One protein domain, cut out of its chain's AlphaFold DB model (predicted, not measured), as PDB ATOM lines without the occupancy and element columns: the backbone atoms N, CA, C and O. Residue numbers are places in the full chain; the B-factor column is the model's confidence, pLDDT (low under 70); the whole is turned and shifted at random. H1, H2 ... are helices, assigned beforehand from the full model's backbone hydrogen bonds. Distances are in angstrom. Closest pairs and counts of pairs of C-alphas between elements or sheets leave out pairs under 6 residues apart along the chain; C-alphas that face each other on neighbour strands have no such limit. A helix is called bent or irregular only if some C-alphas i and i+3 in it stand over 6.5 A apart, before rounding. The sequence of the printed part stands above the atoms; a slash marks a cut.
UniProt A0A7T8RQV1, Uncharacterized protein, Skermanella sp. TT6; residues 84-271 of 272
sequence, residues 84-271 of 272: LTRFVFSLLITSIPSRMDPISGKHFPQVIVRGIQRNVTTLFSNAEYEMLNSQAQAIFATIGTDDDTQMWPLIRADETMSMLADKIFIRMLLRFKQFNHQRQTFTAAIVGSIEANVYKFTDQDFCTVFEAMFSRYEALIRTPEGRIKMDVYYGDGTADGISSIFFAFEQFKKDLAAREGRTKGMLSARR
ATOM      1  N   LEU A  84       2.048 110.181  50.089       92.38
ATOM      2  CA  LEU A  84       1.613 111.570  50.013       92.38
ATOM      3  C   LEU A  84       2.278 112.427  51.093       92.38
ATOM      4  O   LEU A  84       2.856 113.466  50.773       92.38
ATOM      5  N   THR A  85       2.264 111.986  52.355       91.06
ATOM      6  CA  THR A  85       2.942 112.729  53.427       91.06
ATOM      7  C   THR A  85       4.445 112.760  53.196       91.06
ATOM      8  O   THR A  85       5.047 113.819  53.360       91.06
ATOM      9  N   ARG A  86       5.063 111.646  52.770       89.81
ATOM     10  CA  ARG A  86       6.495 111.625  52.425       89.81
ATOM     11  C   ARG A  86       6.817 112.655  51.342       89.81
ATOM     12  O   ARG A  86       7.797 113.374  51.479       89.81
ATOM     13  N   PHE A  87       5.994 112.739  50.303       92.00
ATOM     14  CA  PHE A  87       6.176 113.658  49.184       92.00
ATOM     15  C   PHE A  87       6.018 115.126  49.591       92.00
ATOM     16  O   PHE A  87       6.792 115.984  49.180       92.00
ATOM     17  N   VAL A  88       5.045 115.435  50.446       93.25
ATOM     18  CA  VAL A  88       4.903 116.788  51.003       93.25
ATOM     19  C   VAL A  88       6.092 117.120  51.907       93.25
ATOM     20  O   VAL A  88       6.665 118.205  51.824       93.25
ATOM     21  N   PHE A  89       6.487 116.183  52.767       90.38
ATOM     22  CA  PHE A  89       7.557 116.398  53.733       90.38
ATOM     23  C   PHE A  89       8.933 116.512  53.071       90.38
ATOM     24  O   PHE A  89       9.745 117.315  53.525       90.38
ATOM     25  N   SER A  90       9.180 115.795  51.971       90.75
ATOM     26  CA  SER A  90      10.422 115.905  51.201       90.75
ATOM     27  C   SER A  90      10.618 117.311  50.619       90.75
ATOM     28  O   SER A  90      11.751 117.783  50.519       90.75
ATOM     29  N   LEU A  91       9.541 118.033  50.277       92.25
ATOM     30  CA  LEU A  91       9.624 119.455  49.910       92.25
ATOM     31  C   LEU A  91      10.003 120.321  51.112       92.25
ATOM     32  O   LEU A  91      10.857 121.199  51.011       92.25
ATOM     33  N   LEU A  92       9.376 120.075  52.262       90.94
ATOM     34  CA  LEU A  92       9.601 120.872  53.468       90.94
ATOM     35  C   LEU A  92      11.041 120.753  53.966       90.94
ATOM     36  O   LEU A  92      11.658 121.770  54.263       90.94
ATOM     37  N   ILE A  93      11.598 119.541  54.024       87.94
ATOM     38  CA  ILE A  93      12.968 119.327  54.517       87.94
ATOM     39  C   ILE A  93      14.037 119.937  53.604       87.94
ATOM     40  O   ILE A  93      15.118 120.260  54.081       87.94
ATOM     41  N   THR A  94      13.745 120.087  52.309       87.25
ATOM     42  CA  THR A  94      14.673 120.673  51.332       87.25
ATOM     43  C   THR A  94      14.520 122.188  51.222       87.25
ATOM     44  O   THR A  94      15.488 122.878  50.916       87.25
ATOM     45  N   SER A  95      13.326 122.717  51.504       87.69
ATOM     46  CA  SER A  95      13.013 124.145  51.343       87.69
ATOM     47  C   SER A  95      13.167 124.952  52.631       87.69
ATOM     48  O   SER A  95      13.368 126.165  52.585       87.69
ATOM     49  N   ILE A  96      13.052 124.307  53.791       86.81
ATOM     50  CA  ILE A  96      13.088 124.974  55.090       86.81
ATOM     51  C   ILE A  96      14.445 124.716  55.755       86.81
ATOM     52  O   ILE A  96      14.764 123.565  56.058       86.81
ATOM     53  N   PRO A  97      15.224 125.769  56.074       78.44
ATOM     54  CA  PRO A  97      16.452 125.618  56.842       78.44
ATOM     55  C   PRO A  97      16.188 124.956  58.194       78.44
ATOM     56  O   PRO A  97      15.265 125.352  58.910       78.44
ATOM     57  N   SER A  98      17.035 123.993  58.562       79.25
ATOM     58  CA  SER A  98      16.947 123.345  59.869       79.25
ATOM     59  C   SER A  98      17.228 124.351  60.981       79.25
ATOM     60  O   SER A  98      18.280 124.990  61.002       79.25
ATOM     61  N   ARG A  99      16.280 124.507  61.909       80.19
ATOM     62  CA  ARG A  99      16.411 125.396  63.074       80.19
ATOM     63  C   ARG A  99      16.203 124.574  64.331       80.19
ATOM     64  O   ARG A  99      15.163 123.936  64.478       80.19
ATOM     65  N   MET A 100      17.192 124.576  65.216       77.38
ATOM     66  CA  MET A 100      17.077 123.937  66.521       77.38
ATOM     67  C   MET A 100      16.296 124.854  67.459       77.38
ATOM     68  O   MET A 100      16.640 126.027  67.605       77.38
ATOM     69  N   ASP A 101      15.259 124.323  68.094       69.06
ATOM     70  CA  ASP A 101      14.603 125.016  69.193       69.06
ATOM     71  C   ASP A 101      15.513 124.977  70.433       69.06
ATOM     72  O   ASP A 101      15.867 123.887  70.887       69.06
ATOM     73  N   PRO A 102      15.912 126.132  70.996       66.50
ATOM     74  CA  PRO A 102      16.845 126.168  72.119       66.50
ATOM     75  C   PRO A 102      16.254 125.593  73.415       66.50
ATOM     76  O   PRO A 102      17.011 125.302  74.336       66.50
ATOM     77  N   ILE A 103      14.928 125.443  73.504       67.88
ATOM     78  CA  ILE A 103      14.248 124.939  74.701       67.88
ATOM     79  C   ILE A 103      14.218 123.404  74.706       67.88
ATOM     80  O   ILE A 103      14.502 122.789  75.731       67.88
ATOM     81  N   SER A 104      13.910 122.772  73.574       68.62
ATOM     82  CA  SER A 104      13.781 121.311  73.467       68.62
ATOM     83  C   SER A 104      14.938 120.588  72.794       68.62
ATOM     84  O   SER A 104      14.987 119.359  72.840       68.62
ATOM     85  N   GLY A 105      15.826 121.310  72.105       71.56
ATOM     86  CA  GLY A 105      16.892 120.725  71.293       71.56
ATOM     87  C   GLY A 105      16.403 119.994  70.035       71.56
ATOM     88  O   GLY A 105      17.213 119.385  69.336       71.56
ATOM     89  N   LYS A 106      15.099 120.024  69.711       71.94
ATOM     90  CA  LYS A 106      14.573 119.397  68.487       71.94
ATOM     91  C   LYS A 106      14.728 120.329  67.280       71.94
ATOM     92  O   LYS A 106      14.629 121.549  67.393       71.94
ATOM     93  N   HIS A 107      14.932 119.738  66.103       76.38
ATOM     94  CA  HIS A 107      15.106 120.472  64.850       76.38
ATOM     95  C   HIS A 107      13.797 120.592  64.066       76.38
ATOM     96  O   HIS A 107      13.146 119.600  63.733       76.38
ATOM     97  N   PHE A 108      13.437 121.813  63.690       77.12
ATOM     98  CA  PHE A 108      12.485 122.054  62.612       77.12
ATOM     99  C   PHE A 108      13.116 121.609  61.280       77.12
ATOM    100  O   PHE A 108      14.292 121.904  61.088       77.12
ATOM    101  N   PRO A 109      12.416 120.901  60.368       79.38
ATOM    102  CA  PRO A 109      10.986 120.561  60.356       79.38
ATOM    103  C   PRO A 109      10.613 119.184  60.955       79.38
ATOM    104  O   PRO A 109       9.450 118.787  60.885       79.38
ATOM    105  N   GLN A 110      11.535 118.440  61.578       81.06
ATOM    106  CA  GLN A 110      11.247 117.101  62.135       81.06
ATOM    107  C   GLN A 110      10.124 117.120  63.183       81.06
ATOM    108  O   GLN A 110       9.346 116.175  63.290       81.06
ATOM    109  N   VAL A 111      10.000 118.224  63.919       82.12
ATOM    110  CA  VAL A 111       8.977 118.414  64.956       82.12
ATOM    111  C   VAL A 111       7.550 118.424  64.396       82.12
ATOM    112  O   VAL A 111       6.620 118.009  65.085       82.12
ATOM    113  N   ILE A 112       7.359 118.858  63.147       84.75
ATOM    114  CA  ILE A 112       6.021 119.031  62.563       84.75
ATOM    115  C   ILE A 112       5.558 117.843  61.718       84.75
ATOM    116  O   ILE A 112       4.409 117.839  61.288       84.75
ATOM    117  N   VAL A 113       6.388 116.813  61.508       85.81
ATOM    118  CA  VAL A 113       6.085 115.702  60.580       85.81
ATOM    119  C   VAL A 113       4.752 115.008  60.885       85.81
ATOM    120  O   VAL A 113       3.936 114.823  59.986       85.81
ATOM    121  N   ARG A 114       4.474 114.701  62.161       85.06
ATOM    122  CA  ARG A 114       3.207 114.073  62.586       85.06
ATOM    123  C   ARG A 114       2.013 115.004  62.377       85.06
ATOM    124  O   ARG A 114       0.935 114.564  61.994       85.06
ATOM    125  N   GLY A 115       2.222 116.299  62.595       87.06
ATOM    126  CA  GLY A 115       1.220 117.320  62.325       87.06
ATOM    127  C   GLY A 115       0.907 117.443  60.835       87.06
ATOM    128  O   GLY A 115      -0.258 117.579  60.466       87.06
ATOM    129  N   ILE A 116       1.929 117.380  59.977       90.19
ATOM    130  CA  ILE A 116       1.763 117.379  58.520       90.19
ATOM    131  C   ILE A 116       1.014 116.124  58.085       90.19
ATOM    132  O   ILE A 116       0.037 116.243  57.358       90.19
ATOM    133  N   GLN A 117       1.385 114.951  58.601       89.31
ATOM    134  CA  GLN A 117       0.674 113.699  58.339       89.31
ATOM    135  C   GLN A 117      -0.818 113.798  58.686       89.31
ATOM    136  O   GLN A 117      -1.688 113.481  57.872       89.31
ATOM    137  N   ARG A 118      -1.137 114.297  59.886       88.00
ATOM    138  CA  ARG A 118      -2.524 114.505  60.324       88.00
ATOM    139  C   ARG A 118      -3.260 115.518  59.449       88.00
ATOM    140  O   ARG A 118      -4.429 115.323  59.136       88.00
ATOM    141  N   ASN A 119      -2.590 116.593  59.043       90.38
ATOM    142  CA  ASN A 119      -3.163 117.571  58.125       90.38
ATOM    143  C   ASN A 119      -3.479 116.939  56.773       90.38
ATOM    144  O   ASN A 119      -4.619 116.990  56.336       90.38
ATOM    145  N   VAL A 120      -2.504 116.296  56.135       89.75
ATOM    146  CA  VAL A 120      -2.654 115.689  54.807       89.75
ATOM    147  C   VAL A 120      -3.780 114.650  54.793       89.75
ATOM    148  O   VAL A 120      -4.592 114.650  53.874       89.75
ATOM    149  N   THR A 121      -3.873 113.813  55.828       86.06
ATOM    150  CA  THR A 121      -4.923 112.785  55.942       86.06
ATOM    151  C   THR A 121      -6.322 113.356  56.185       86.06
ATOM    152  O   THR A 121      -7.298 112.758  55.747       86.06
ATOM    153  N   THR A 122      -6.445 114.509  56.849       87.81
ATOM    154  CA  THR A 122      -7.748 115.146  57.145       87.81
ATOM    155  C   THR A 122      -8.169 116.199  56.119       87.81
ATOM    156  O   THR A 122      -9.330 116.602  56.090       87.81
ATOM    157  N   LEU A 123      -7.248 116.642  55.261       90.69
ATOM    158  CA  LEU A 123      -7.476 117.679  54.252       90.69
ATOM    159  C   LEU A 123      -8.337 117.202  53.069       90.69
ATOM    160  O   LEU A 123      -8.921 118.008  52.334       90.69
ATOM    161  N   PHE A 124      -8.386 115.889  52.865       89.88
ATOM    162  CA  PHE A 124      -9.013 115.239  51.726       89.88
ATOM    163  C   PHE A 124     -10.005 114.177  52.193       89.88
ATOM    164  O   PHE A 124      -9.856 113.599  53.267       89.88
ATOM    165  N   SER A 125     -11.008 113.888  51.363       90.19
ATOM    166  CA  SER A 125     -11.791 112.662  51.544       90.19
ATOM    167  C   SER A 125     -10.897 111.427  51.364       90.19
ATOM    168  O   SER A 125      -9.886 111.494  50.666       90.19
ATOM    169  N   ASN A 126     -11.283 110.277  51.927       88.25
ATOM    170  CA  ASN A 126     -10.497 109.040  51.803       88.25
ATOM    171  C   ASN A 126     -10.195 108.683  50.337       88.25
ATOM    172  O   ASN A 126      -9.069 108.334  50.004       88.25
ATOM    173  N   ALA A 127     -11.181 108.826  49.444       87.44
ATOM    174  CA  ALA A 127     -10.998 108.547  48.021       87.44
ATOM    175  C   ALA A 127      -9.997 109.509  47.355       87.44
ATOM    176  O   ALA A 127      -9.155 109.088  46.561       87.44
ATOM    177  N   GLU A 128     -10.058 110.801  47.691       90.00
ATOM    178  CA  GLU A 128      -9.099 111.785  47.186       90.00
ATOM    179  C   GLU A 128      -7.691 111.546  47.731       90.00
ATOM    180  O   GLU A 128      -6.729 111.625  46.968       90.00
ATOM    181  N   TYR A 129      -7.573 111.238  49.024       91.69
ATOM    182  CA  TYR A 129      -6.302 110.914  49.659       91.69
ATOM    183  C   TYR A 129      -5.639 109.713  48.975       91.69
ATOM    184  O   TYR A 129      -4.496 109.829  48.544       91.69
ATOM    185  N   GLU A 130      -6.357 108.599  48.794       90.06
ATOM    186  CA  GLU A 130      -5.808 107.391  48.160       90.06
ATOM    187  C   GLU A 130      -5.375 107.637  46.709       90.06
ATOM    188  O   GLU A 130      -4.312 107.178  46.282       90.06
ATOM    189  N   MET A 131      -6.144 108.430  45.955       90.38
ATOM    190  CA  MET A 131      -5.748 108.861  44.612       90.38
ATOM    191  C   MET A 131      -4.435 109.657  44.650       90.38
ATOM    192  O   MET A 131      -3.516 109.357  43.890       90.38
ATOM    193  N   LEU A 132      -4.332 110.677  45.505       93.50
ATOM    194  CA  LEU A 132      -3.131 111.517  45.604       93.50
ATOM    195  C   LEU A 132      -1.919 110.730  46.124       93.50
ATOM    196  O   LEU A 132      -0.801 110.935  45.658       93.50
ATOM    197  N   ASN A 133      -2.140 109.798  47.046       92.50
ATOM    198  CA  ASN A 133      -1.121 108.899  47.571       92.50
ATOM    199  C   ASN A 133      -0.579 107.963  46.484       92.50
ATOM    200  O   ASN A 133       0.633 107.823  46.341       92.50
ATOM    201  N   SER A 134      -1.465 107.414  45.650       89.81
ATOM    202  CA  SER A 134      -1.083 106.605  44.486       89.81
ATOM    203  C   SER A 134      -0.296 107.421  43.451       89.81
ATOM    204  O   SER A 134       0.671 106.930  42.869       89.81
ATOM    205  N   GLN A 135      -0.659 108.692  43.247       90.75
ATOM    206  CA  GLN A 135       0.097 109.605  42.383       90.75
ATOM    207  C   GLN A 135       1.496 109.895  42.937       90.75
ATOM    208  O   GLN A 135       2.469 109.821  42.192       90.75
ATOM    209  N   ALA A 136       1.618 110.167  44.240       92.38
ATOM    210  CA  ALA A 136       2.913 110.352  44.891       92.38
ATOM    211  C   ALA A 136       3.789 109.094  44.760       92.38
ATOM    212  O   ALA A 136       4.967 109.190  44.418       92.38
ATOM    213  N   GLN A 137       3.205 107.908  44.950       89.88
ATOM    214  CA  GLN A 137       3.869 106.626  44.714       89.88
ATOM    215  C   GLN A 137       4.386 106.491  43.273       89.88
ATOM    216  O   GLN A 137       5.533 106.092  43.078       89.88
ATOM    217  N   ALA A 138       3.582 106.842  42.268       87.38
ATOM    218  CA  ALA A 138       3.998 106.784  40.866       87.38
ATOM    219  C   ALA A 138       5.153 107.753  40.551       87.38
ATOM    220  O   ALA A 138       6.061 107.403  39.793       87.38
ATOM    221  N   ILE A 139       5.162 108.937  41.175       89.19
ATOM    222  CA  ILE A 139       6.268 109.898  41.063       89.19
ATOM    223  C   ILE A 139       7.551 109.290  41.646       89.19
ATOM    224  O   ILE A 139       8.572 109.256  40.961       89.19
ATOM    225  N   PHE A 140       7.499 108.737  42.864       86.62
ATOM    226  CA  PHE A 140       8.661 108.069  43.468       86.62
ATOM    227  C   PHE A 140       9.168 106.898  42.620       86.62
ATOM    228  O   PHE A 140      10.376 106.758  42.427       86.62
ATOM    229  N   ALA A 141       8.256 106.080  42.090       85.25
ATOM    230  CA  ALA A 141       8.606 104.948  41.243       85.25
ATOM    231  C   ALA A 141       9.309 105.387  39.953       85.25
ATOM    232  O   ALA A 141      10.266 104.738  39.538       85.25
ATOM    233  N   THR A 142       8.871 106.494  39.347       82.56
ATOM    234  CA  THR A 142       9.465 106.974  38.092       82.56
ATOM    235  C   THR A 142      10.817 107.650  38.296       82.56
ATOM    236  O   THR A 142      11.720 107.460  37.490       82.56
ATOM    237  N   ILE A 143      10.978 108.420  39.374       82.81
ATOM    238  CA  ILE A 143      12.249 109.100  39.667       82.81
ATOM    239  C   ILE A 143      13.338 108.087  40.041       82.81
ATOM    240  O   ILE A 143      14.505 108.289  39.716       82.81
ATOM    241  N   GLY A 144      12.972 107.013  40.748       77.38
ATOM    242  CA  GLY A 144      13.908 105.945  41.107       77.38
ATOM    243  C   GLY A 144      14.970 106.345  42.140       77.38
ATOM    244  O   GLY A 144      15.938 105.612  42.322       77.38
ATOM    245  N   THR A 145      14.804 107.478  42.837       73.62
ATOM    246  CA  THR A 145      15.662 107.872  43.965       73.62
ATOM    247  C   THR A 145      14.873 108.000  45.264       73.62
ATOM    248  O   THR A 145      13.721 108.430  45.285       73.62
ATOM    249  N   ASP A 146      15.519 107.626  46.367       69.19
ATOM    250  CA  ASP A 146      15.028 107.849  47.728       69.19
ATOM    251  C   ASP A 146      15.632 109.105  48.376       69.19
ATOM    252  O   ASP A 146      15.273 109.424  49.511       69.19
ATOM    253  N   ASP A 147      16.564 109.775  47.691       76.25
ATOM    254  CA  ASP A 147      17.193 111.006  48.162       76.25
ATOM    255  C   ASP A 147      16.298 112.210  47.846       76.25
ATOM    256  O   ASP A 147      16.221 112.688  46.710       76.25
ATOM    257  N   ASP A 148      15.635 112.716  48.886       77.62
ATOM    258  CA  ASP A 148      14.730 113.861  48.810       77.62
ATOM    259  C   ASP A 148      15.424 115.127  48.264       77.62
ATOM    260  O   ASP A 148      14.762 115.965  47.647       77.62
ATOM    261  N   THR A 149      16.749 115.260  48.425       77.06
ATOM    262  CA  THR A 149      17.515 116.408  47.906       77.06
ATOM    263  C   THR A 149      17.717 116.356  46.390       77.06
ATOM    264  O   THR A 149      17.776 117.399  45.741       77.06
ATOM    265  N   GLN A 150      17.754 115.155  45.809       83.31
ATOM    266  CA  GLN A 150      17.899 114.935  44.365       83.31
ATOM    267  C   GLN A 150      16.551 114.827  43.653       83.31
ATOM    268  O   GLN A 150      16.441 115.141  42.466       83.31
ATOM    269  N   MET A 151      15.510 114.421  44.381       88.06
ATOM    270  CA  MET A 151      14.170 114.212  43.844       88.06
ATOM    271  C   MET A 151      13.593 115.483  43.200       88.06
ATOM    272  O   MET A 151      13.094 115.432  42.077       88.06
ATOM    273  N   TRP A 152      13.666 116.636  43.876       91.12
ATOM    274  CA  TRP A 152      13.075 117.876  43.357       91.12
ATOM    275  C   TRP A 152      13.753 118.400  42.090       91.12
ATOM    276  O   TRP A 152      13.021 118.712  41.154       91.12
ATOM    277  N   PRO A 153      15.096 118.470  41.986       90.62
ATOM    278  CA  PRO A 153      15.758 118.786  40.722       90.62
ATOM    279  C   PRO A 153      15.281 117.921  39.546       90.62
ATOM    280  O   PRO A 153      14.979 118.462  38.484       90.62
ATOM    281  N   LEU A 154      15.127 116.608  39.753       88.81
ATOM    282  CA  LEU A 154      14.640 115.680  38.724       88.81
ATOM    283  C   LEU A 154      13.178 115.951  38.344       88.81
ATOM    284  O   LEU A 154      12.858 116.025  37.161       88.81
ATOM    285  N   ILE A 155      12.303 116.195  39.328       90.81
ATOM    286  CA  ILE A 155      10.904 116.597  39.085       90.81
ATOM    287  C   ILE A 155      10.832 117.893  38.284       90.81
ATOM    288  O   ILE A 155       9.954 118.051  37.445       90.81
ATOM    289  N   ARG A 156      11.706 118.860  38.575       90.88
ATOM    290  CA  ARG A 156      11.682 120.176  37.924       90.88
ATOM    291  C   ARG A 156      12.273 120.153  36.517       90.88
ATOM    292  O   ARG A 156      11.910 121.017  35.726       90.88
ATOM    293  N   ALA A 157      13.157 119.204  36.220       89.50
ATOM    294  CA  ALA A 157      13.740 119.029  34.893       89.50
ATOM    295  C   ALA A 157      12.756 118.409  33.882       89.50
ATOM    296  O   ALA A 157      12.887 118.662  32.687       89.50
ATOM    297  N   ASP A 158      11.770 117.637  34.346       89.06
ATOM    298  CA  ASP A 158      10.743 117.017  33.505       89.06
ATOM    299  C   ASP A 158       9.398 117.750  33.657       89.06
ATOM    300  O   ASP A 158       8.817 117.820  34.741       89.06
ATOM    301  N   GLU A 159       8.879 118.313  32.561       86.94
ATOM    302  CA  GLU A 159       7.636 119.093  32.590       86.94
ATOM    303  C   GLU A 159       6.424 118.261  33.034       86.94
ATOM    304  O   GLU A 159       5.603 118.738  33.823       86.94
ATOM    305  N   THR A 160       6.334 117.006  32.591       87.06
ATOM    306  CA  THR A 160       5.223 116.110  32.931       87.06
ATOM    307  C   THR A 160       5.261 115.764  34.416       87.06
ATOM    308  O   THR A 160       4.237 115.836  35.103       87.06
ATOM    309  N   MET A 161       6.445 115.459  34.950       87.88
ATOM    310  CA  MET A 161       6.641 115.197  36.376       87.88
ATOM    311  C   MET A 161       6.376 116.433  37.219       87.88
ATOM    312  O   MET A 161       5.709 116.325  38.251       87.88
ATOM    313  N   SER A 162       6.830 117.611  36.783       90.50
ATOM    314  CA  SER A 162       6.511 118.854  37.480       90.50
ATOM    315  C   SER A 162       5.003 119.059  37.536       90.50
ATOM    316  O   SER A 162       4.499 119.384  38.606       90.50
ATOM    317  N   MET A 163       4.273 118.835  36.443       89.19
ATOM    318  CA  MET A 163       2.815 118.979  36.430       89.19
ATOM    319  C   MET A 163       2.107 117.977  37.350       89.19
ATOM    320  O   MET A 163       1.171 118.336  38.069       89.19
ATOM    321  N   LEU A 164       2.557 116.720  37.373       89.38
ATOM    322  CA  LEU A 164       2.018 115.704  38.282       89.38
ATOM    323  C   LEU A 164       2.273 116.063  39.749       89.38
ATOM    324  O   LEU A 164       1.359 115.971  40.571       89.38
ATOM    325  N   ALA A 165       3.485 116.520  40.068       92.69
ATOM    326  CA  ALA A 165       3.842 117.006  41.396       92.69
ATOM    327  C   ALA A 165       2.999 118.226  41.795       92.69
ATOM    328  O   ALA A 165       2.458 118.285  42.900       92.69
ATOM    329  N   ASP A 166       2.840 119.181  40.882       93.38
ATOM    330  CA  ASP A 166       2.074 120.404  41.107       93.38
ATOM    331  C   ASP A 166       0.602 120.129  41.374       93.38
ATOM    332  O   ASP A 166       0.012 120.779  42.235       93.38
ATOM    333  N   LYS A 167       0.013 119.124  40.718       93.00
ATOM    334  CA  LYS A 167      -1.376 118.718  40.956       93.00
ATOM    335  C   LYS A 167      -1.652 118.425  42.433       93.00
ATOM    336  O   LYS A 167      -2.729 118.767  42.927       93.00
ATOM    337  N   ILE A 168      -0.700 117.808  43.138       95.00
ATOM    338  CA  ILE A 168      -0.816 117.513  44.571       95.00
ATOM    339  C   ILE A 168      -0.872 118.821  45.367       95.00
ATOM    340  O   ILE A 168      -1.842 119.064  46.089       95.00
ATOM    341  N   PHE A 169       0.121 119.698  45.202       96.44
ATOM    342  CA  PHE A 169       0.195 120.938  45.979       96.44
ATOM    343  C   PHE A 169      -0.890 121.944  45.609       96.44
ATOM    344  O   PHE A 169      -1.407 122.603  46.500       96.44
ATOM    345  N   ILE A 170      -1.294 122.044  44.343       95.88
ATOM    346  CA  ILE A 170      -2.397 122.918  43.926       95.88
ATOM    347  C   ILE A 170      -3.700 122.455  44.575       95.88
ATOM    348  O   ILE A 170      -4.431 123.273  45.130       95.88
ATOM    349  N   ARG A 171      -3.977 121.145  44.609       94.81
ATOM    350  CA  ARG A 171      -5.151 120.621  45.326       94.81
ATOM    351  C   ARG A 171      -5.101 120.918  46.820       94.81
ATOM    352  O   ARG A 171      -6.134 121.269  47.384       94.81
ATOM    353  N   MET A 172      -3.927 120.822  47.448       96.00
ATOM    354  CA  MET A 172      -3.745 121.229  48.846       96.00
ATOM    355  C   MET A 172      -3.972 122.734  49.029       96.00
ATOM    356  O   MET A 172      -4.709 123.136  49.925       96.00
ATOM    357  N   LEU A 173      -3.390 123.564  48.164       97.38
ATOM    358  CA  LEU A 173      -3.498 125.018  48.208       97.38
ATOM    359  C   LEU A 173      -4.957 125.454  48.084       97.38
ATOM    360  O   LEU A 173      -5.432 126.226  48.904       97.38
ATOM    361  N   LEU A 174      -5.712 124.892  47.138       95.75
ATOM    362  CA  LEU A 174      -7.120 125.237  46.920       95.75
ATOM    363  C   LEU A 174      -8.037 124.901  48.111       95.75
ATOM    364  O   LEU A 174      -9.162 125.403  48.170       95.75
ATOM    365  N   ARG A 175      -7.588 124.113  49.095       95.56
ATOM    366  CA  ARG A 175      -8.314 123.926  50.367       95.56
ATOM    367  C   ARG A 175      -8.237 125.157  51.272       95.56
ATOM    368  O   ARG A 175      -9.105 125.349  52.115       95.56
ATOM    369  N   PHE A 176      -7.281 126.051  51.036       96.88
ATOM    370  CA  PHE A 176      -7.167 127.342  51.715       96.88
ATOM    371  C   PHE A 176      -8.070 128.435  51.124       96.88
ATOM    372  O   PHE A 176      -7.924 129.592  51.507       96.88
ATOM    373  N   LYS A 177      -9.046 128.112  50.254       94.19
ATOM    374  CA  LYS A 177     -10.056 129.086  49.778       94.19
ATOM    375  C   LYS A 177     -10.723 129.844  50.934       94.19
ATOM    376  O   LYS A 177     -10.918 131.051  50.849       94.19
ATOM    377  N   GLN A 178     -11.019 129.154  52.038       94.12
ATOM    378  CA  GLN A 178     -11.402 129.778  53.309       94.12
ATOM    379  C   GLN A 178     -10.166 129.954  54.200       94.12
ATOM    380  O   GLN A 178     -10.004 129.265  55.210       94.12
ATOM    381  N   PHE A 179      -9.274 130.867  53.805       96.69
ATOM    382  CA  PHE A 179      -7.902 130.950  54.317       96.69
ATOM    383  C   PHE A 179      -7.809 130.953  55.849       96.69
ATOM    384  O   PHE A 179      -7.105 130.126  56.424       96.69
ATOM    385  N   ASN A 180      -8.558 131.828  56.527       95.12
ATOM    386  CA  ASN A 180      -8.497 131.956  57.987       95.12
ATOM    387  C   ASN A 180      -8.925 130.679  58.717       95.12
ATOM    388  O   ASN A 180      -8.262 130.273  59.671       95.12
ATOM    389  N   HIS A 181     -10.007 130.043  58.260       95.19
ATOM    390  CA  HIS A 181     -10.494 128.798  58.845       95.19
ATOM    391  C   HIS A 181      -9.489 127.666  58.614       95.19
ATOM    392  O   HIS A 181      -9.041 127.030  59.567       95.19
ATOM    393  N   GLN A 182      -9.047 127.478  57.367       96.00
ATOM    394  CA  GLN A 182      -8.113 126.406  57.028       96.00
ATOM    395  C   GLN A 182      -6.755 126.578  57.724       96.00
ATOM    396  O   GLN A 182      -6.180 125.598  58.194       96.00
ATOM    397  N   ARG A 183      -6.258 127.812  57.865       96.31
ATOM    398  CA  ARG A 183      -5.047 128.132  58.637       96.31
ATOM    399  C   ARG A 183      -5.178 127.726  60.105       96.31
ATOM    400  O   ARG A 183      -4.238 127.162  60.668       96.31
ATOM    401  N   GLN A 184      -6.313 128.028  60.736       94.62
ATOM    402  CA  GLN A 184      -6.567 127.664  62.133       94.62
ATOM    403  C   GLN A 184      -6.611 126.145  62.302       94.62
ATOM    404  O   GLN A 184      -5.920 125.619  63.174       94.62
ATOM    405  N   THR A 185      -7.338 125.441  61.430       93.94
ATOM    406  CA  THR A 185      -7.385 123.972  61.408       93.94
ATOM    407  C   THR A 185      -5.993 123.377  61.216       93.94
ATOM    408  O   THR A 185      -5.594 122.488  61.969       93.94
ATOM    409  N   PHE A 186      -5.215 123.928  60.279       93.94
ATOM    410  CA  PHE A 186      -3.846 123.497  60.027       93.94
ATOM    411  C   PHE A 186      -2.971 123.629  61.270       93.94
ATOM    412  O   PHE A 186      -2.347 122.662  61.711       93.94
ATOM    413  N   THR A 187      -2.985 124.817  61.873       93.81
ATOM    414  CA  THR A 187      -2.215 125.142  63.078       93.81
ATOM    415  C   THR A 187      -2.612 124.239  64.245       93.81
ATOM    416  O   THR A 187      -1.742 123.697  64.923       93.81
ATOM    417  N   ALA A 188      -3.912 124.010  64.452       91.12
ATOM    418  CA  ALA A 188      -4.417 123.142  65.511       91.12
ATOM    419  C   ALA A 188      -3.975 121.682  65.330       91.12
ATOM    420  O   ALA A 188      -3.587 121.033  66.301       91.12
ATOM    421  N   ALA A 189      -3.975 121.171  64.096       89.50
ATOM    422  CA  ALA A 189      -3.498 119.824  63.802       89.50
ATOM    423  C   ALA A 189      -1.983 119.680  64.032       89.50
ATOM    424  O   ALA A 189      -1.553 118.643  64.545       89.50
ATOM    425  N   ILE A 190      -1.181 120.713  63.733       90.00
ATOM    426  CA  ILE A 190       0.250 120.725  64.076       90.00
ATOM    427  C   ILE A 190       0.436 120.725  65.594       90.00
ATOM    428  O   ILE A 190       1.062 119.812  66.128       90.00
ATOM    429  N   VAL A 191      -0.141 121.704  66.293       89.94
ATOM    430  CA  VAL A 191       0.008 121.870  67.748       89.94
ATOM    431  C   VAL A 191      -0.464 120.629  68.501       89.94
ATOM    432  O   VAL A 191       0.247 120.146  69.374       89.94
ATOM    433  N   GLY A 192      -1.608 120.053  68.124       86.31
ATOM    434  CA  GLY A 192      -2.132 118.832  68.741       86.31
ATOM    435  C   GLY A 192      -1.309 117.568  68.463       86.31
ATOM    436  O   GLY A 192      -1.584 116.532  69.061       86.31
ATOM    437  N   SER A 193      -0.333 117.631  67.553       85.44
ATOM    438  CA  SER A 193       0.576 116.522  67.226       85.44
ATOM    439  C   SER A 193       1.981 116.707  67.809       85.44
ATOM    440  O   SER A 193       2.797 115.784  67.742       85.44
ATOM    441  N   ILE A 194       2.270 117.884  68.366       82.69
ATOM    442  CA  ILE A 194       3.517 118.186  69.063       82.69
ATOM    443  C   ILE A 194       3.344 117.800  70.534       82.69
ATOM    444  O   ILE A 194       2.365 118.161  71.180       82.69
ATOM    445  N   GLU A 195       4.308 117.057  71.074       71.25
ATOM    446  CA  GLU A 195       4.354 116.737  72.504       71.25
ATOM    447  C   GLU A 195       4.397 118.023  73.347       71.25
ATOM    448  O   GLU A 195       5.128 118.967  73.033       71.25
ATOM    449  N   ALA A 196       3.617 118.063  74.433       64.12
ATOM    450  CA  ALA A 196       3.544 119.229  75.310       64.12
ATOM    451  C   ALA A 196       4.946 119.663  75.787       64.12
ATOM    452  O   ALA A 196       5.762 118.829  76.170       64.12
ATOM    453  N   ASN A 197       5.207 120.976  75.772       60.41
ATOM    454  CA  ASN A 197       6.474 121.617  76.168       60.41
ATOM    455  C   ASN A 197       7.703 121.317  75.291       60.41
ATOM    456  O   ASN A 197       8.804 121.725  75.646       60.41
ATOM    457  N   VAL A 198       7.533 120.661  74.140       72.12
ATOM    458  CA  VAL A 198       8.640 120.424  73.205       72.12
ATOM    459  C   VAL A 198       8.817 121.585  72.234       72.12
ATOM    460  O   VAL A 198       9.923 122.034  72.004       72.12
ATOM    461  N   TYR A 199       7.758 122.085  71.615       80.38
ATOM    462  CA  TYR A 199       7.913 123.152  70.631       80.38
ATOM    463  C   TYR A 199       6.655 123.988  70.559       80.38
ATOM    464  O   TYR A 199       5.541 123.461  70.520       80.38
ATOM    465  N   LYS A 200       6.832 125.304  70.514       84.88
ATOM    466  CA  LYS A 200       5.725 126.232  70.331       84.88
ATOM    467  C   LYS A 200       5.638 126.610  68.860       84.88
ATOM    468  O   LYS A 200       6.350 127.499  68.419       84.88
ATOM    469  N   PHE A 201       4.737 125.956  68.133       87.75
ATOM    470  CA  PHE A 201       4.450 126.317  66.748       87.75
ATOM    471  C   PHE A 201       3.782 127.697  66.688       87.75
ATOM    472  O   PHE A 201       2.749 127.927  67.325       87.75
ATOM    473  N   THR A 202       4.399 128.624  65.963       90.31
ATOM    474  CA  THR A 202       3.997 130.031  65.873       90.31
ATOM    475  C   THR A 202       3.325 130.362  64.540       90.31
ATOM    476  O   THR A 202       3.408 129.614  63.568       90.31
ATOM    477  N   ASP A 203       2.696 131.539  64.468       93.56
ATOM    478  CA  ASP A 203       2.179 132.086  63.207       93.56
ATOM    479  C   ASP A 203       3.301 132.276  62.159       93.56
ATOM    480  O   ASP A 203       3.064 132.098  60.964       93.56
ATOM    481  N   GLN A 204       4.539 132.555  62.592       92.19
ATOM    482  CA  GLN A 204       5.701 132.658  61.703       92.19
ATOM    483  C   GLN A 204       6.128 131.293  61.141       92.19
ATOM    484  O   GLN A 204       6.559 131.201  59.986       92.19
ATOM    485  N   ASP A 205       5.988 130.223  61.926       92.25
ATOM    486  CA  ASP A 205       6.250 128.859  61.458       92.25
ATOM    487  C   ASP A 205       5.198 128.437  60.432       92.25
ATOM    488  O   ASP A 205       5.548 127.857  59.404       92.25
ATOM    489  N   PHE A 206       3.929 128.814  60.638       95.38
ATOM    490  CA  PHE A 206       2.896 128.657  59.612       95.38
ATOM    491  C   PHE A 206       3.281 129.372  58.311       95.38
ATOM    492  O   PHE A 206       3.255 128.734  57.260       95.38
ATOM    493  N   CYS A 207       3.673 130.652  58.363       96.12
ATOM    494  CA  CYS A 207       4.118 131.382  57.171       96.12
ATOM    495  C   CYS A 207       5.283 130.678  56.473       96.12
ATOM    496  O   CYS A 207       5.232 130.485  55.263       96.12
ATOM    497  N   THR A 208       6.280 130.220  57.237       94.50
ATOM    498  CA  THR A 208       7.450 129.505  56.702       94.50
ATOM    499  C   THR A 208       7.038 128.227  55.965       94.50
ATOM    500  O   THR A 208       7.523 127.964  54.867       94.50
ATOM    501  N   VAL A 209       6.127 127.434  56.538       95.19
ATOM    502  CA  VAL A 209       5.622 126.203  55.906       95.19
ATOM    503  C   VAL A 209       4.782 126.520  54.671       95.19
ATOM    504  O   VAL A 209       4.966 125.897  53.628       95.19
ATOM    505  N   PHE A 210       3.884 127.499  54.769       96.69
ATOM    506  CA  PHE A 210       3.010 127.894  53.669       96.69
ATOM    507  C   PHE A 210       3.816 128.406  52.465       96.69
ATOM    508  O   PHE A 210       3.586 127.975  51.336       96.69
ATOM    509  N   GLU A 211       4.809 129.265  52.700       96.56
ATOM    510  CA  GLU A 211       5.699 129.781  51.655       96.56
ATOM    511  C   GLU A 211       6.540 128.668  51.028       96.56
ATOM    512  O   GLU A 211       6.624 128.596  49.800       96.56
ATOM    513  N   ALA A 212       7.104 127.772  51.844       95.12
ATOM    514  CA  ALA A 212       7.891 126.640  51.359       95.12
ATOM    515  C   ALA A 212       7.082 125.718  50.435       95.12
ATOM    516  O   ALA A 212       7.609 125.215  49.445       95.12
ATOM    517  N   MET A 213       5.797 125.511  50.733       95.12
ATOM    518  CA  MET A 213       4.937 124.650  49.922       95.12
ATOM    519  C   MET A 213       4.401 125.340  48.671       95.12
ATOM    520  O   MET A 213       4.261 124.689  47.635       95.12
ATOM    521  N   PHE A 214       4.054 126.627  48.761       96.81
ATOM    522  CA  PHE A 214       3.148 127.224  47.780       96.81
ATOM    523  C   PHE A 214       3.682 128.451  47.037       96.81
ATOM    524  O   PHE A 214       3.156 128.747  45.965       96.81
ATOM    525  N   SER A 215       4.712 129.150  47.529       95.00
ATOM    526  CA  SER A 215       5.178 130.434  46.952       95.00
ATOM    527  C   SER A 215       5.496 130.371  45.452       95.00
ATOM    528  O   SER A 215       5.267 131.326  44.712       95.00
ATOM    529  N   ARG A 216       5.949 129.213  44.961       93.12
ATOM    530  CA  ARG A 216       6.185 128.985  43.531       93.12
ATOM    531  C   ARG A 216       4.930 129.205  42.680       93.12
ATOM    532  O   ARG A 216       5.036 129.709  41.567       93.12
ATOM    533  N   TYR A 217       3.753 128.834  43.182       95.31
ATOM    534  CA  TYR A 217       2.497 128.999  42.448       95.31
ATOM    535  C   TYR A 217       2.096 130.462  42.345       95.31
ATOM    536  O   TYR A 217       1.608 130.862  41.294       95.31
ATOM    537  N   GLU A 218       2.379 131.265  43.374       95.19
ATOM    538  CA  GLU A 218       2.224 132.719  43.306       95.19
ATOM    539  C   GLU A 218       3.070 133.300  42.170       95.19
ATOM    540  O   GLU A 218       2.568 134.068  41.358       95.19
ATOM    541  N   ALA A 219       4.339 132.894  42.073       93.38
ATOM    542  CA  ALA A 219       5.225 133.358  41.010       93.38
ATOM    543  C   ALA A 219       4.716 132.957  39.614       93.38
ATOM    544  O   ALA A 219       4.781 133.763  38.688       93.38
ATOM    545  N   LEU A 220       4.171 131.744  39.471       91.81
ATOM    546  CA  LEU A 220       3.635 131.249  38.201       91.81
ATOM    547  C   LEU A 220       2.405 132.039  37.740       91.81
ATOM    548  O   LEU A 220       2.317 132.386  36.569       91.81
ATOM    549  N   ILE A 221       1.474 132.380  38.633       95.56
ATOM    550  CA  ILE A 221       0.243 133.095  38.245       95.56
ATOM    551  C   ILE A 221       0.428 134.608  38.039       95.56
ATOM    552  O   ILE A 221      -0.547 135.308  37.762       95.56
ATOM    553  N   ARG A 222       1.653 135.135  38.181       94.56
ATOM    554  CA  ARG A 222       1.949 136.555  37.918       94.56
ATOM    555  C   ARG A 222       1.957 136.897  36.431       94.56
ATOM    556  O   ARG A 222       1.775 138.065  36.101       94.56
ATOM    557  N   THR A 223       2.158 135.920  35.546       95.56
ATOM    558  CA  THR A 223       2.143 136.141  34.093       95.56
ATOM    559  C   THR A 223       0.851 135.615  33.461       95.56
ATOM    560  O   THR A 223       0.283 134.639  33.963       95.56
ATOM    561  N   PRO A 224       0.367 136.216  32.357       95.25
ATOM    562  CA  PRO A 224      -0.799 135.706  31.632       95.25
ATOM    563  C   PRO A 224      -0.642 134.244  31.199       95.25
ATOM    564  O   PRO A 224      -1.562 133.448  31.368       95.25
ATOM    565  N   GLU A 225       0.541 133.861  30.716       94.88
ATOM    566  CA  GLU A 225       0.835 132.505  30.246       94.88
ATOM    567  C   GLU A 225       0.772 131.500  31.395       94.88
ATOM    568  O   GLU A 225       0.219 130.411  31.246       94.88
ATOM    569  N   GLY A 226       1.306 131.867  32.562       93.38
ATOM    570  CA  GLY A 226       1.261 131.018  33.743       93.38
ATOM    571  C   GLY A 226      -0.155 130.858  34.290       93.38
ATOM    572  O   GLY A 226      -0.522 129.759  34.701       93.38
ATOM    573  N   ARG A 227      -0.989 131.904  34.218       96.38
ATOM    574  CA  ARG A 227      -2.423 131.817  34.555       96.38
ATOM    575  C   ARG A 227      -3.157 130.854  33.623       96.38
ATOM    576  O   ARG A 227      -3.790 129.925  34.113       96.38
ATOM    577  N   ILE A 228      -2.983 131.003  32.306       95.00
ATOM    578  CA  ILE A 228      -3.559 130.089  31.304       95.00
ATOM    579  C   ILE A 228      -3.089 128.654  31.560       95.00
ATOM    580  O   ILE A 228      -3.899 127.733  31.587       95.00
ATOM    581  N   LYS A 229      -1.790 128.458  31.811       91.94
ATOM    582  CA  LYS A 229      -1.217 127.143  32.126       91.94
ATOM    583  C   LYS A 229      -1.883 126.508  33.351       91.94
ATOM    584  O   LYS A 229      -2.153 125.309  33.338       91.94
ATOM    585  N   MET A 230      -2.162 127.290  34.395       93.75
ATOM    586  CA  MET A 230      -2.848 126.788  35.587       93.75
ATOM    587  C   MET A 230      -4.281 126.353  35.287       93.75
ATOM    588  O   MET A 230      -4.685 125.270  35.710       93.75
ATOM    589  N   ASP A 231      -5.029 127.161  34.543       94.62
ATOM    590  CA  ASP A 231      -6.427 126.859  34.238       94.62
ATOM    591  C   ASP A 231      -6.553 125.661  33.281       94.62
ATOM    592  O   ASP A 231      -7.351 124.757  33.526       94.62
ATOM    593  N   VAL A 232      -5.679 125.555  32.274       92.19
ATOM    594  CA  VAL A 232      -5.664 124.425  31.324       92.19
ATOM    595  C   VAL A 232      -5.356 123.094  32.014       92.19
ATOM    596  O   VAL A 232      -6.013 122.090  31.739       92.19
ATOM    597  N   TYR A 233      -4.356 123.047  32.899       89.38
ATOM    598  CA  TYR A 233      -3.915 121.777  33.486       89.38
ATOM    599  C   TYR A 233      -4.674 121.364  34.745       89.38
ATOM    600  O   TYR A 233      -4.731 120.170  35.057       89.38
ATOM    601  N   TYR A 234      -5.244 122.321  35.477       90.88
ATOM    602  CA  TYR A 234      -5.847 122.058  36.787       90.88
ATOM    603  C   TYR A 234      -7.326 122.453  36.879       90.88
ATOM    604  O   TYR A 234      -7.970 122.115  37.874       90.88
ATOM    605  N   GLY A 235      -7.876 123.056  35.823       92.62
ATOM    606  CA  GLY A 235      -9.285 123.405  35.668       92.62
ATOM    607  C   GLY A 235      -9.534 124.911  35.742       92.62
ATOM    608  O   GLY A 235      -8.832 125.630  36.457       92.62
ATOM    609  N   ASP A 236     -10.568 125.364  35.034       92.12
ATOM    610  CA  ASP A 236     -10.943 126.776  34.940       92.12
ATOM    611  C   ASP A 236     -11.120 127.437  36.316       92.12
ATOM    612  O   ASP A 236     -11.751 126.891  37.231       92.12
ATOM    613  N   GLY A 237     -10.563 128.642  36.465       93.25
ATOM    614  CA  GLY A 237     -10.618 129.422  37.704       93.25
ATOM    615  C   GLY A 237      -9.617 128.976  38.776       93.25
ATOM    616  O   GLY A 237      -9.673 129.464  39.913       93.25
ATOM    617  N   THR A 238      -8.681 128.077  38.451       96.31
ATOM    618  CA  THR A 238      -7.588 127.700  39.357       96.31
ATOM    619  C   THR A 238      -6.677 128.892  39.625       96.31
ATOM    620  O   THR A 238      -6.356 129.160  40.788       96.31
ATOM    621  N   ALA A 239      -6.299 129.645  38.590       96.81
ATOM    622  CA  ALA A 239      -5.440 130.819  38.728       96.81
ATOM    623  C   ALA A 239      -6.059 131.886  39.651       96.81
ATOM    624  O   ALA A 239      -5.371 132.458  40.503       96.81
ATOM    625  N   ASP A 240      -7.369 132.112  39.543       96.81
ATOM    626  CA  ASP A 240      -8.108 133.044  40.404       96.81
ATOM    627  C   ASP A 240      -8.219 132.539  41.842       96.81
ATOM    628  O   ASP A 240      -8.024 133.306  42.791       96.81
ATOM    629  N   GLY A 241      -8.452 131.236  42.023       97.12
ATOM    630  CA  GLY A 241      -8.431 130.601  43.338       97.12
ATOM    631  C   GLY A 241      -7.091 130.800  44.045       97.12
ATOM    632  O   GLY A 241      -7.064 131.237  45.196       97.12
ATOM    633  N   ILE A 242      -5.984 130.545  43.343       97.75
ATOM    634  CA  ILE A 242      -4.622 130.765  43.848       97.75
ATOM    635  C   ILE A 242      -4.413 132.247  44.189       97.75
ATOM    636  O   ILE A 242      -3.953 132.559  45.288       97.75
ATOM    637  N   SER A 243      -4.814 133.160  43.297       97.38
ATOM    638  CA  SER A 243      -4.687 134.614  43.500       97.38
ATOM    639  C   SER A 243      -5.382 135.075  44.787       97.38
ATOM    640  O   SER A 243      -4.795 135.793  45.596       97.38
ATOM    641  N   SER A 244      -6.620 134.625  45.006       97.75
ATOM    642  CA  SER A 244      -7.419 134.968  46.188       97.75
ATOM    643  C   SER A 244      -6.790 134.456  47.489       97.75
ATOM    644  O   SER A 244      -6.723 135.177  48.489       97.75
ATOM    645  N   ILE A 245      -6.254 133.233  47.470       98.31
ATOM    646  CA  ILE A 245      -5.581 132.642  48.632       98.31
ATOM    647  C   ILE A 245      -4.316 133.429  48.990       98.31
ATOM    648  O   ILE A 245      -4.113 133.749  50.162       98.31
ATOM    649  N   PHE A 246      -3.487 133.778  48.001       98.12
ATOM    650  CA  PHE A 246      -2.276 134.568  48.247       98.12
ATOM    651  C   PHE A 246      -2.586 135.988  48.715       98.12
ATOM    652  O   PHE A 246      -1.902 136.494  49.601       98.12
ATOM    653  N   PHE A 247      -3.659 136.604  48.217       97.75
ATOM    654  CA  PHE A 247      -4.127 137.885  48.741       97.75
ATOM    655  C   PHE A 247      -4.462 137.801  50.241       97.75
ATOM    656  O   PHE A 247      -4.009 138.637  51.028       97.75
ATOM    657  N   ALA A 248      -5.199 136.768  50.664       98.00
ATOM    658  CA  ALA A 248      -5.517 136.547  52.076       98.00
ATOM    659  C   ALA A 248      -4.269 136.234  52.924       98.00
ATOM    660  O   ALA A 248      -4.146 136.724  54.049       98.00
ATOM    661  N   PHE A 249      -3.329 135.458  52.378       98.19
ATOM    662  CA  PHE A 249      -2.054 135.145  53.024       98.19
ATOM    663  C   PHE A 249      -1.198 136.398  53.263       98.19
ATOM    664  O   PHE A 249      -0.699 136.611  54.370       98.19
ATOM    665  N   GLU A 250      -1.081 137.271  52.264       97.50
ATOM    666  CA  GLU A 250      -0.330 138.521  52.388       97.50
ATOM    667  C   GLU A 250      -0.995 139.502  53.360       97.50
ATOM    668  O   GLU A 250      -0.307 140.177  54.131       97.50
ATOM    669  N   GLN A 251      -2.329 139.547  53.406       97.38
ATOM    670  CA  GLN A 251      -3.031 140.321  54.429       97.38
ATOM    671  C   GLN A 251      -2.737 139.791  55.839       97.38
ATOM    672  O   GLN A 251      -2.440 140.572  56.743       97.38
ATOM    673  N   PHE A 252      -2.733 138.469  56.021       97.50
ATOM    674  CA  PHE A 252      -2.372 137.844  57.293       97.50
ATOM    675  C   PHE A 252      -0.941 138.189  57.733       97.50
ATOM    676  O   PHE A 252      -0.726 138.530  58.898       97.50
ATOM    677  N   LYS A 253       0.032 138.177  56.813       96.94
ATOM    678  CA  LYS A 253       1.420 138.584  57.103       96.94
ATOM    679  C   LYS A 253       1.520 140.043  57.547       96.94
ATOM    680  O   LYS A 253       2.218 140.339  58.518       96.94
ATOM    681  N   LYS A 254       0.799 140.953  56.885       95.81
ATOM    682  CA  LYS A 254       0.740 142.373  57.281       95.81
ATOM    683  C   LYS A 254       0.164 142.539  58.687       95.81
ATOM    684  O   LYS A 254       0.726 143.278  59.497       95.81
ATOM    685  N   ASP A 255      -0.909 141.816  58.999       94.75
ATOM    686  CA  ASP A 255      -1.535 141.847  60.322       94.75
ATOM    687  C   ASP A 255      -0.604 141.288  61.410       94.75
ATOM    688  O   ASP A 255      -0.534 141.844  62.510       94.75
ATOM    689  N   LEU A 256       0.143 140.220  61.110       93.25
ATOM    690  CA  LEU A 256       1.150 139.644  62.004       93.25
ATOM    691  C   LEU A 256       2.260 140.658  62.312       93.25
ATOM    692  O   LEU A 256       2.516 140.950  63.484       93.25
ATOM    693  N   ALA A 257       2.841 141.275  61.282       92.06
ATOM    694  CA  ALA A 257       3.879 142.295  61.437       92.06
ATOM    695  C   ALA A 257       3.386 143.497  62.265       92.06
ATOM    696  O   ALA A 257       4.098 144.007  63.136       92.06
ATOM    697  N   ALA A 258       2.135 143.924  62.056       91.00
ATOM    698  CA  ALA A 258       1.520 144.995  62.834       91.00
ATOM    699  C   ALA A 258       1.364 144.629  64.324       91.00
ATOM    700  O   ALA A 258       1.584 145.480  65.193       91.00
ATOM    701  N   ARG A 259       1.013 143.377  64.650       88.81
ATOM    702  CA  ARG A 259       0.904 142.889  66.042       88.81
ATOM    703  C   ARG A 259       2.263 142.838  66.736       88.81
ATOM    704  O   ARG A 259       2.386 143.267  67.888       88.81
ATOM    705  N   GLU A 260       3.290 142.371  66.038       82.75
ATOM    706  CA  GLU A 260       4.657 142.335  66.565       82.75
ATOM    707  C   GLU A 260       5.220 143.744  66.795       82.75
ATOM    708  O   GLU A 260       5.821 144.008  67.841       82.75
ATOM    709  N   GLY A 261       4.957 144.675  65.872       75.50
ATOM    710  CA  GLY A 261       5.335 146.085  66.005       75.50
ATOM    711  C   GLY A 261       4.705 146.761  67.228       75.50
ATOM    712  O   GLY A 261       5.404 147.418  68.001       75.50
ATOM    713  N   ARG A 262       3.405 146.536  67.472       74.56
ATOM    714  CA  ARG A 262       2.704 147.058  68.666       74.56
ATOM    715  C   ARG A 262       3.265 146.484  69.967       74.56
ATOM    716  O   ARG A 262       3.454 147.219  70.934       74.56
ATOM    717  N   THR A 263       3.584 145.191  69.980       70.19
ATOM    718  CA  THR A 263       4.135 144.510  71.162       70.19
ATOM    719  C   THR A 263       5.527 145.048  71.521       70.19
ATOM    720  O   THR A 263       5.806 145.315  72.692       70.19
ATOM    721  N   LYS A 264       6.384 145.298  70.521       65.50
ATOM    722  CA  LYS A 264       7.706 145.919  70.721       65.50
ATOM    723  C   LYS A 264       7.604 147.376  71.197       65.50
ATOM    724  O   LYS A 264       8.364 147.770  72.080       65.50
ATOM    725  N   GLY A 265       6.647 148.150  70.677       59.53
ATOM    726  CA  GLY A 265       6.395 149.535  71.101       59.53
ATOM    727  C   GLY A 265       5.908 149.668  72.552       59.53
ATOM    728  O   GLY A 265       6.339 150.569  73.266       59.53
ATOM    729  N   MET A 266       5.074 148.742  73.038       56.34
ATOM    730  CA  MET A 266       4.652 148.730  74.450       56.34
ATOM    731  C   MET A 266       5.785 148.348  75.414       56.34
ATOM    732  O   MET A 266       5.846 148.863  76.530       56.34
ATOM    733  N   LEU A 267       6.692 147.457  75.004       57.47
ATOM    734  CA  LEU A 267       7.841 147.053  75.823       57.47
ATOM    735  C   LEU A 267       8.913 148.149  75.917       57.47
ATOM    736  O   LEU A 267       9.562 148.260  76.957       57.47
ATOM    737  N   SER A 268       9.088 148.976  74.879       58.59
ATOM    738  CA  SER A 268      10.001 150.127  74.933       58.59
ATOM    739  C   SER A 268       9.439 151.283  75.769       58.59
ATOM    740  O   SER A 268      10.203 151.944  76.467       58.59
ATOM    741  N   ALA A 269       8.115 151.474  75.772       56.00
ATOM    742  CA  ALA A 269       7.437 152.476  76.595       56.00
ATOM    743  C   ALA A 269       7.427 152.139  78.099       56.00
ATOM    744  O   ALA A 269       7.352 153.046  78.914       56.00
ATOM    745  N   ARG A 270       7.530 150.857  78.479       54.75
ATOM    746  CA  ARG A 270       7.648 150.414  79.887       54.75
ATOM    747  C   ARG A 270       9.078 150.417  80.442       54.75
ATOM    748  O   ARG A 270       9.260 150.153  81.624       54.75
ATOM    749  N   ARG A 271      10.089 150.635  79.594       52.28
ATOM    750  CA  ARG A 271      11.513 150.723  79.982       52.28
ATOM    751  C   ARG A 271      12.039 152.165  80.018       52.28
ATOM    752  O   ARG A 271      13.239 152.354  80.192       52.28
TER     753      ARG A 271
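What this domain is: This is residues 84 to 271 of the 272 residues of an uncharacterized protein of Skermanella sp. TT6 (UniProt A0A7T8RQV1). A long helix, H9, runs along one side of a body of crossed helices and past its edge, so that residues 258 to 271 stick out as an arm. Within the body, H5, H6 and H7 lie between H9 on one side and the group H1 to H4 on the other, while H8 packs across the beginning of H9. The printed part has 188 residues, with nine named helices, H1 to H9 in chain order, holding 146 of them, and no named strand; the class is all helix. The whole is compact, with a radius of gyration of the C-alphas of 17.9 A, yet elongated, spanning 59 by 37 by 30 A.

Where its parts are: H9, residues 238 to 269, is the longest helix, 47.2 A from C-alpha 238 at (-7.588, 127.700, 39.357) to C-alpha 269 at (7.437, 152.476, 76.595). Before it come H8, residues 224 to 234, and H7, residues 203 to 220, 25.1 A long with a kink of 56 degrees near residue 213. H5, residues 159 to 177, is 26.6 A long with a kink of 33 degrees near residue 169, and H6 is residues 179 to 191. H1, residues 84 to 95, begins at C-alpha 84 at (1.613, 111.570, 50.013). H2 is residues 110 to 122, H3 is residues 126 to 143 and 25.8 A long, and H4 is residues 148 to 157. Three helices are irregular: H2, with C-alphas 111 and 114 7.6 A apart; H7, with C-alphas 213 and 216 7.8 A apart; and H4 only just, with C-alphas 149 and 152 6.52 A apart.

How they stand to each other: H9 touches H7 with residues 242 to 256 alone, the closest C-alphas being those of Glu 218 and Phe 246, 6.9 A apart; the two run opposite ways at a shallow tilt of 34.9 degrees, only just short of steep. H9 touches H8 with residues 238 to 239 alone, closest at the C-alphas of Arg 227 and Ala 239, 5.2 A. H5, the hub, touches six helices. Residues 173 to 177 of H5 touch H9, closest at the C-alphas of Lys 177 and Ile 245, 5.8 A, at a steep tilt of 59 degrees. H5 and H3 touch, closest at the C-alphas of Leu 132 and Ile 168, 6.5 A, at a shallow tilt of 29 degrees, opposite ways. H7 and H1 touch, about perpendicular at 86 degrees, the closest C-alphas being those of Ser 95 and Ala 212, 5.7 A. H6 touches H2 with residues 186 to 191 alone, closest at the C-alphas of Gly 115 and Ile 190, 3.9 A. H1 and H2 form a helical hairpin at a steep tilt of 38 degrees, with the C-alphas of Thr 85 and Gln 117 closest at 5.5 A. H4 touches H1, closest at the C-alphas of Ser 90 and Asp 148, 5.3 A, but touches H5 only at the corner, where the C-alphas of Ile 155 and Ser 162 are closest at 5.2 A. H9 is apart from H1, H2, H3 and H4. Every O i to N i+4 pair is within hydrogen-bond range in H3, H6, H8 and H9, against 6 of 8 in H1, 7 of 9 in H2, 4 of 6 in H4, 10 of 15 in H5 and 11 of 14 in H7.

The domain as a whole: The two C-alphas farthest apart, those of Thr 142 and Arg 271, are 60.6 A apart. Without residues 258 to 271, which stand free, the body spans 47 by 40 by 30 A. The printed part has no cut. The links H1 to H2 and H6 to H7 are long, with 14 and 11 residues; in the first, residues 99 to 100 pair antiparallel with residues 107 to 108. The mean pLDDT of the printed part is 87.8, and it is under 70 at residues 101 to 104, 146, 196 to 197 and 264 to 271.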